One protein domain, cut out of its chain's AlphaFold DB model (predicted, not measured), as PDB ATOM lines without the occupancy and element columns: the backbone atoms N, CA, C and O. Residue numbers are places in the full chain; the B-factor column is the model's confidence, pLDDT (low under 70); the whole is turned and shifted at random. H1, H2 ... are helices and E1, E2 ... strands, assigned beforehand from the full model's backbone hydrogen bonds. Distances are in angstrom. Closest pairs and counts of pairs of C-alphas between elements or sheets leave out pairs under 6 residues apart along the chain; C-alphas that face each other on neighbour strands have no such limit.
ATOM      1  N   LEU A 197      95.813   7.985  99.975       95.12
ATOM      2  CA  LEU A 197      94.837   8.971  99.523       95.12
ATOM      3  C   LEU A 197      95.613  10.165  98.976       95.12
ATOM      4  O   LEU A 197      96.591  10.583  99.596       95.12
ATOM      5  N   ILE A 198      95.216  10.680  97.814       95.19
ATOM      6  CA  ILE A 198      95.994  11.665  97.056       95.19
ATOM      7  C   ILE A 198      95.059  12.762  96.545       95.19
ATOM      8  O   ILE A 198      93.957  12.481  96.072       95.19
ATOM      9  N   ALA A 199      95.520  14.008  96.602       95.56
ATOM     10  CA  ALA A 199      94.840  15.162  96.035       95.56
ATOM     11  C   ALA A 199      95.815  16.075  95.291       95.56
ATOM     12  O   ALA A 199      96.951  16.271  95.728       95.56
ATOM     13  N   TRP A 200      95.336  16.664  94.197       93.44
ATOM     14  CA  TRP A 200      96.102  17.558  93.325       93.44
ATOM     15  C   TRP A 200      95.371  18.892  93.129       93.44
ATOM     16  O   TRP A 200      94.755  19.082  92.076       93.44
ATOM     17  N   PRO A 201      95.412  19.811  94.114       92.62
ATOM     18  CA  PRO A 201      94.783  21.128  93.996       92.62
ATOM     19  C   PRO A 201      95.207  21.829  92.706       92.62
ATOM     20  O   PRO A 201      96.401  21.925  92.419       92.62
ATOM     21  N   GLU A 202      94.260  22.292  91.900       84.00
ATOM     22  CA  GLU A 202      94.499  23.038  90.660       84.00
ATOM     23  C   GLU A 202      95.304  24.315  90.898       84.00
ATOM     24  O   GLU A 202      96.214  24.624  90.131       84.00
ATOM     25  N   THR A 203      95.022  25.009  91.994       80.88
ATOM     26  CA  THR A 203      95.609  26.322  92.292       80.88
ATOM     27  C   THR A 203      97.017  26.265  92.880       80.88
ATOM     28  O   THR A 203      97.815  27.174  92.660       80.88
ATOM     29  N   ALA A 204      97.348  25.217  93.636       72.81
ATOM     30  CA  ALA A 204      98.488  25.268  94.549       72.81
ATOM     31  C   ALA A 204      99.775  24.584  94.045       72.81
ATOM     32  O   ALA A 204     100.753  24.584  94.781       72.81
ATOM     33  N   MET A 205      99.814  24.029  92.820       80.00
ATOM     34  CA  MET A 205     100.964  23.263  92.273       80.00
ATOM     35  C   MET A 205     101.614  22.316  93.304       80.00
ATOM     36  O   MET A 205     102.831  22.178  93.378       80.00
ATOM     37  N   VAL A 206     100.787  21.686  94.138       88.19
ATOM     38  CA  VAL A 206     101.205  20.735  95.171       88.19
ATOM     39  C   VAL A 206     100.444  19.433  95.001       88.19
ATOM     40  O   VAL A 206      99.344  19.405  94.446       88.19
ATOM     41  N   VAL A 207     101.016  18.362  95.532       92.94
ATOM     42  CA  VAL A 207     100.286  17.142  95.866       92.94
ATOM     43  C   VAL A 207     100.090  17.089  97.370       92.94
ATOM     44  O   VAL A 207     100.990  17.452  98.127       92.94
ATOM     45  N   CYS A 208      98.936  16.607  97.805       95.19
ATOM     46  CA  CYS A 208      98.655  16.302  99.200       95.19
ATOM     47  C   CYS A 208      98.369  14.812  99.296       95.19
ATOM     48  O   CYS A 208      97.634  14.276  98.469       95.19
ATOM     49  N   TYR A 209      98.966  14.129 100.267       96.00
ATOM     50  CA  TYR A 209      98.774  12.694 100.430       96.00
ATOM     51  C   TYR A 209      98.837  12.241 101.886       96.00
ATOM     52  O   TYR A 209      99.504  12.840 102.729       96.00
ATOM     53  N   ILE A 210      98.150  11.143 102.177       95.81
ATOM     54  CA  ILE A 210      98.203  10.448 103.465       95.81
ATOM     55  C   ILE A 210      98.129   8.937 103.211       95.81
ATOM     56  O   ILE A 210      97.362   8.516 102.342       95.81
ATOM     57  N   PRO A 211      98.915   8.101 103.915       95.44
ATOM     58  CA  PRO A 211      98.746   6.654 103.853       95.44
ATOM     59  C   PRO A 211      97.310   6.248 104.206       95.44
ATOM     60  O   PRO A 211      96.765   6.738 105.194       95.44
ATOM     61  N   ILE A 212      96.713   5.332 103.440       93.69
ATOM     62  CA  ILE A 212      95.329   4.869 103.659       93.69
ATOM     63  C   ILE A 212      95.170   4.316 105.080       93.69
ATOM     64  O   ILE A 212      94.272   4.740 105.796       93.69
ATOM     65  N   VAL A 213      96.119   3.485 105.529       93.50
ATOM     66  CA  VAL A 213      96.138   2.918 106.890       93.50
ATOM     67  C   VAL A 213      96.136   4.018 107.957       93.50
ATOM     68  O   VAL A 213      95.366   3.967 108.908       93.50
ATOM     69  N   GLN A 214      96.945   5.066 107.771       93.50
ATOM     70  CA  GLN A 214      96.984   6.195 108.701       93.50
ATOM     71  C   GLN A 214      95.651   6.961 108.711       93.50
ATOM     72  O   GLN A 214      95.210   7.411 109.764       93.50
ATOM     73  N   ALA A 215      95.009   7.139 107.554       92.06
ATOM     74  CA  ALA A 215      93.711   7.802 107.469       92.06
ATOM     75  C   ALA A 215      92.592   6.971 108.129       92.06
ATOM     76  O   ALA A 215      91.739   7.539 108.810       92.06
ATOM     77  N   GLU A 216      92.627   5.644 107.986       90.88
ATOM     78  CA  GLU A 216      91.707   4.700 108.638       90.88
ATOM     79  C   GLU A 216      91.850   4.714 110.165       90.88
ATOM     80  O   GLU A 216      90.847   4.758 110.879       90.88
ATOM     81  N   GLU A 217      93.079   4.780 110.686       92.06
ATOM     82  CA  GLU A 217      93.350   4.896 112.128       92.06
ATOM     83  C   GLU A 217      92.769   6.181 112.752       92.06
ATOM     84  O   GLU A 217      92.514   6.233 113.957       92.06
ATOM     85  N   ARG A 218      92.510   7.221 111.946       87.50
ATOM     86  CA  ARG A 218      91.820   8.453 112.383       87.50
ATOM     87  C   ARG A 218      90.293   8.302 112.459       87.50
ATOM     88  O   ARG A 218      89.619   9.260 112.842       87.50
ATOM     89  N   GLY A 219      89.751   7.136 112.106       83.44
ATOM     90  CA  GLY A 219      88.337   6.775 112.211       83.44
ATOM     91  C   GLY A 219      87.476   7.132 110.992       83.44
ATOM     92  O   GLY A 219      87.810   7.994 110.183       83.44
ATOM     93  N   GLU A 220      86.306   6.495 110.880       77.75
ATOM     94  CA  GLU A 220      85.408   6.584 109.711       77.75
ATOM     95  C   GLU A 220      84.933   8.008 109.380       77.75
ATOM     96  O   GLU A 220      84.760   8.360 108.210       77.75
ATOM     97  N   THR A 221      84.753   8.864 110.391       79.88
ATOM     98  CA  THR A 221      84.341  10.263 110.184       79.88
ATOM     99  C   THR A 221      85.373  11.036 109.360       79.88
ATOM    100  O   THR A 221      85.009  11.893 108.556       79.88
ATOM    101  N   SER A 222      86.655  10.711 109.527       77.19
ATOM    102  CA  SER A 222      87.771  11.327 108.809       77.19
ATOM    103  C   SER A 222      87.758  10.972 107.321       77.19
ATOM    104  O   SER A 222      87.864  11.857 106.473       77.19
ATOM    105  N   LEU A 223      87.535   9.695 106.995       85.12
ATOM    106  CA  LEU A 223      87.407   9.229 105.610       85.12
ATOM    107  C   LEU A 223      86.125   9.737 104.952       85.12
ATOM    108  O   LEU A 223      86.143  10.157 103.800       85.12
ATOM    109  N   THR A 224      85.022   9.791 105.700       87.56
ATOM    110  CA  THR A 224      83.760  10.363 105.211       87.56
ATOM    111  C   THR A 224      83.944  11.803 104.736       87.56
ATOM    112  O   THR A 224      83.402  12.188 103.705       87.56
ATOM    113  N   ARG A 225      84.736  12.610 105.455       88.62
ATOM    114  CA  ARG A 225      85.045  13.985 105.032       88.62
ATOM    115  C   ARG A 225      85.859  14.021 103.742       88.62
ATOM    116  O   ARG A 225      85.552  14.826 102.874       88.62
ATOM    117  N   TYR A 226      86.840  13.131 103.595       92.75
ATOM    118  CA  TYR A 226      87.625  13.011 102.365       92.75
ATOM    119  C   TYR A 226      86.748  12.693 101.142       92.75
ATOM    120  O   TYR A 226      86.898  13.330 100.100       92.75
ATOM    121  N   TYR A 227      85.812  11.748 101.270       91.12
ATOM    122  CA  TYR A 227      84.914  11.352 100.176       91.12
ATOM    123  C   TYR A 227      83.776  12.350  99.907       91.12
ATOM    124  O   TYR A 227      83.152  12.284  98.851       91.12
ATOM    125  N   ASN A 228      83.519  13.280 100.831       92.06
ATOM    126  CA  ASN A 228      82.554  14.371 100.659       92.06
ATOM    127  C   ASN A 228      83.177  15.666 100.117       92.06
ATOM    128  O   ASN A 228      82.447  16.638  99.939       92.06
ATOM    129  N   ALA A 229      84.492  15.701  99.882       94.62
ATOM    130  CA  ALA A 229      85.139  16.844  99.246       94.62
ATOM    131  C   ALA A 229      84.532  17.107  97.858       94.62
ATOM    132  O   ALA A 229      84.181  16.169  97.137       94.62
ATOM    133  N   MET A 230      84.421  18.378  97.479       94.69
ATOM    134  CA  MET A 230      83.841  18.793  96.198       94.69
ATOM    135  C   MET A 230      84.863  18.819  95.056       94.69
ATOM    136  O   MET A 230      84.499  18.627  93.891       94.69
ATOM    137  N   ASP A 231      86.135  19.032  95.384       95.19
ATOM    138  CA  ASP A 231      87.247  19.160  94.447       95.19
ATOM    139  C   ASP A 231      88.584  18.711  95.076       95.19
ATOM    140  O   ASP A 231      88.645  18.186  96.194       95.19
ATOM    141  N   MET A 232      89.674  18.845  94.313       95.50
ATOM    142  CA  MET A 232      91.007  18.443  94.763       95.50
ATOM    143  C   MET A 232      91.598  19.398  95.812       95.50
ATOM    144  O   MET A 232      92.438  18.971  96.607       95.50
ATOM    145  N   GLU A 233      91.165  20.656  95.843       95.31
ATOM    146  CA  GLU A 233      91.493  21.652  96.862       95.31
ATOM    147  C   GLU A 233      90.965  21.216  98.228       95.31
ATOM    148  O   GLU A 233      91.756  20.969  99.144       95.31
ATOM    149  N   GLU A 234      89.651  21.026  98.349       95.44
ATOM    150  CA  GLU A 234      89.016  20.587  99.591       95.44
ATOM    151  C   GLU A 234      89.563  19.233 100.034       95.44
ATOM    152  O   GLU A 234      89.824  19.008 101.218       95.44
ATOM    153  N   ARG A 235      89.810  18.326  99.084       95.69
ATOM    154  CA  ARG A 235      90.403  17.025  99.387       95.69
ATOM    155  C   ARG A 235      91.808  17.157  99.965       95.69
ATOM    156  O   ARG A 235      92.142  16.444 100.912       95.69
ATOM    157  N   CYS A 236      92.628  18.063  99.437       96.06
ATOM    158  CA  CYS A 236      93.936  18.344 100.016       96.06
ATOM    159  C   CYS A 236      93.811  18.901 101.441       96.06
ATOM    160  O   CYS A 236      94.547  18.462 102.329       96.06
ATOM    161  N   ASP A 237      92.871  19.809 101.691       94.44
ATOM    162  CA  ASP A 237      92.643  20.347 103.035       94.44
ATOM    163  C   ASP A 237      92.170  19.265 104.011       94.44
ATOM    164  O   ASP A 237      92.643  19.206 105.152       94.44
ATOM    165  N   MET A 238      91.332  18.331 103.550       94.62
ATOM    166  CA  MET A 238      90.962  17.156 104.339       94.62
ATOM    167  C   MET A 238      92.186  16.296 104.647       94.62
ATOM    168  O   MET A 238      92.427  15.999 105.815       94.62
ATOM    169  N   ILE A 239      93.015  15.964 103.653       95.50
ATOM    170  CA  ILE A 239      94.264  15.214 103.857       95.50
ATOM    171  C   ILE A 239      95.153  15.896 104.908       95.50
ATOM    172  O   ILE A 239      95.637  15.234 105.829       95.50
ATOM    173  N   ARG A 240      95.337  17.219 104.823       93.56
ATOM    174  CA  ARG A 240      96.117  17.992 105.804       93.56
ATOM    175  C   ARG A 240      95.522  17.895 107.204       93.56
ATOM    176  O   ARG A 240      96.261  17.666 108.160       93.56
ATOM    177  N   SER A 241      94.198  17.991 107.333       92.06
ATOM    178  CA  SER A 241      93.507  17.869 108.625       92.06
ATOM    179  C   SER A 241      93.716  16.505 109.303       92.06
ATOM    180  O   SER A 241      93.657  16.406 110.526       92.06
ATOM    181  N   LEU A 242      94.030  15.463 108.522       92.25
ATOM    182  CA  LEU A 242      94.329  14.111 109.011       92.25
ATOM    183  C   LEU A 242      95.812  13.899 109.370       92.25
ATOM    184  O   LEU A 242      96.203  12.814 109.816       92.25
ATOM    185  N   GLY A 243      96.636  14.939 109.220       92.94
ATOM    186  CA  GLY A 243      98.088  14.868 109.370       92.94
ATOM    187  C   GLY A 243      98.784  14.296 108.136       92.94
ATOM    188  O   GLY A 243      99.835  13.668 108.262       92.94
ATOM    189  N   GLY A 244      98.175  14.457 106.960       94.19
ATOM    190  CA  GLY A 244      98.802  14.155 105.683       94.19
ATOM    191  C   GLY A 244      99.943  15.114 105.349       94.19
ATOM    192  O   GLY A 244     100.079  16.199 105.918       94.19
ATOM    193  N   LYS A 245     100.777  14.689 104.406       94.62
ATOM    194  CA  LYS A 245     101.922  15.439 103.894       94.62
ATOM    195  C   LYS A 245     101.548  16.152 102.595       94.62
ATOM    196  O   LYS A 245     100.548  15.829 101.953       94.62
ATOM    197  N   TRP A 246     102.377  17.106 102.192       92.38
ATOM    198  CA  TRP A 246     102.252  17.812 100.926       92.38
ATOM    199  C   TRP A 246     103.638  18.118 100.361       92.38
ATOM    200  O   TRP A 246     104.594  18.264 101.120       92.38
ATOM    201  N   CYS A 247     103.733  18.187  99.038       89.25
ATOM    202  CA  CYS A 247     104.973  18.454  98.307       89.25
ATOM    203  C   CYS A 247     104.670  19.302  97.074       89.25
ATOM    204  O   CYS A 247     103.611  19.125  96.472       89.25
ATOM    205  N   ARG A 248     105.602  20.160  96.651       85.25
ATOM    206  CA  ARG A 248     105.489  20.921  95.390       85.25
ATOM    207  C   ARG A 248     106.029  20.155  94.188       85.25
ATOM    208  O   ARG A 248     105.580  20.352  93.066       85.25
ATOM    209  N   CYS A 249     106.998  19.277  94.416       83.81
ATOM    210  CA  CYS A 249     107.661  18.543  93.348       83.81
ATOM    211  C   CYS A 249     107.966  17.100  93.754       83.81
ATOM    212  O   CYS A 249     107.925  16.728  94.933       83.81
ATOM    213  N   LYS A 250     108.323  16.281  92.762       84.19
ATOM    214  CA  LYS A 250     108.560  14.852  92.969       84.19
ATOM    215  C   LYS A 250     109.734  14.571  93.917       84.19
ATOM    216  O   LYS A 250     109.703  13.584  94.649       84.19
ATOM    217  N   ALA A 251     110.743  15.445  93.946       83.00
ATOM    218  CA  ALA A 251     111.927  15.285  94.797       83.00
ATOM    219  C   ALA A 251     111.620  15.384  96.305       83.00
ATOM    220  O   ALA A 251     112.287  14.731  97.104       83.00
ATOM    221  N   GLU A 252     110.590  16.139  96.696       87.38
ATOM    222  CA  GLU A 252     110.149  16.277  98.096       87.38
ATOM    223  C   GLU A 252     109.291  15.092  98.573       87.38
ATOM    224  O   GLU A 252     109.020  14.943  99.764       87.38
ATOM    225  N   CYS A 253     108.868  14.230  97.643       87.19
ATOM    226  CA  CYS A 253     107.837  13.220  97.845       87.19
ATOM    227  C   CYS A 253     108.348  11.796  97.537       87.19
ATOM    228  O   CYS A 253     107.847  11.134  96.621       87.19
ATOM    229  N   PRO A 254     109.325  11.270  98.303       87.12
ATOM    230  CA  PRO A 254     109.898   9.944  98.048       87.12
ATOM    231  C   PRO A 254     108.859   8.818  98.166       87.12
ATOM    232  O   PRO A 254     108.958   7.815  97.457       87.12
ATOM    233  N   ASP A 255     107.842   9.015  99.007       87.94
ATOM    234  CA  ASP A 255     106.711   8.102  99.206       87.94
ATOM    235  C   ASP A 255     105.906   7.902  97.906       87.94
ATOM    236  O   ASP A 255     105.429   6.806  97.613       87.94
ATOM    237  N   LEU A 256     105.821   8.939  97.066       86.31
ATOM    238  CA  LEU A 256     105.057   8.946  95.817       86.31
ATOM    239  C   LEU A 256     105.937   8.765  94.570       86.31
ATOM    240  O   LEU A 256     105.504   9.068  93.456       86.31
ATOM    241  N   LYS A 257     107.168   8.256  94.718       80.88
ATOM    242  CA  LYS A 257     108.135   8.116  93.610       80.88
ATOM    243  C   LYS A 257     107.611   7.300  92.418       80.88
ATOM    244  O   LYS A 257     108.013   7.554  91.281       80.88
TER     245      LYS A 257
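What this domain is: This is residues 197 to 257 of the 291 residues of an uncharacterized protein of Dothidotthia symphoricarpi CBS 119687 (UniProt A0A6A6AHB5). A small three-stranded antiparallel sheet has its longest helix, H3, packed slantwise over one face, and H2 folds back beside H3 as the other leg of a helical hairpin. H1 follows E2 directly and makes a corner with H2, while residues 248 to 257, after E3, hold no named element and include one extreme of the domain at Ala 251. The printed part has 61 residues, with named elements in the order E1, E2, H1, H2, H3, E3; the sheet order is E1, E2, E3, and the class is mixed, helices and strands. The whole is compact, with a radius of gyration of the C-alphas of 11.0 A and spans of 31 by 23 by 14 A.

Where its parts are: In the sheet, E2 is residues 207 to 211, 13.3 A long, E1 is residues 197 to 199, 7.1 A, beginning at C-alpha 197 (94.837, 8.971, 99.523), and E3 is residues 245 to 247, 7.0 A, ending at C-alpha 247 (104.973, 18.454, 98.307). H3 is residues 232 to 241, 14.1 A, H2 residues 220 to 227, 10.7 A, and H1 residues 212 to 217, 8.7 A.

How they stand to each other: E1 and E2 form a hairpin, antiparallel at 171 degrees, with N 199 and O 208 2.8 A apart. E2 and E3 are antiparallel at 149 degrees, with N 245 and O 209 2.8 A apart. H3 is on the sheet at a height of 7.6 A, in two layers, a helix on one face of a sheet; its closest C-alphas to E2 are those of Cys 236 and Cys 208, 5.2 A apart. H2 touches H3, closest at the C-alphas of Tyr 226 and Met 238, 5.7 A, at a shallow tilt of 24 degrees, opposite ways. H1 only grazes the sheet, with residues 212 to 215, and touches H2 only at the corner, closest at the C-alphas of Ala 215 and Leu 223, 6.7 A. H2 is not on the sheet. In H1, H2 and H3 every O i to N i+4 pair is within hydrogen-bond range.

The domain as a whole: The two C-alphas farthest apart, those of Thr 221 and Ala 251, are 32.0 A apart. The printed part has no cut, and no link is long. Mean pLDDT of the printed part is 90.1, and no printed residue is under 70.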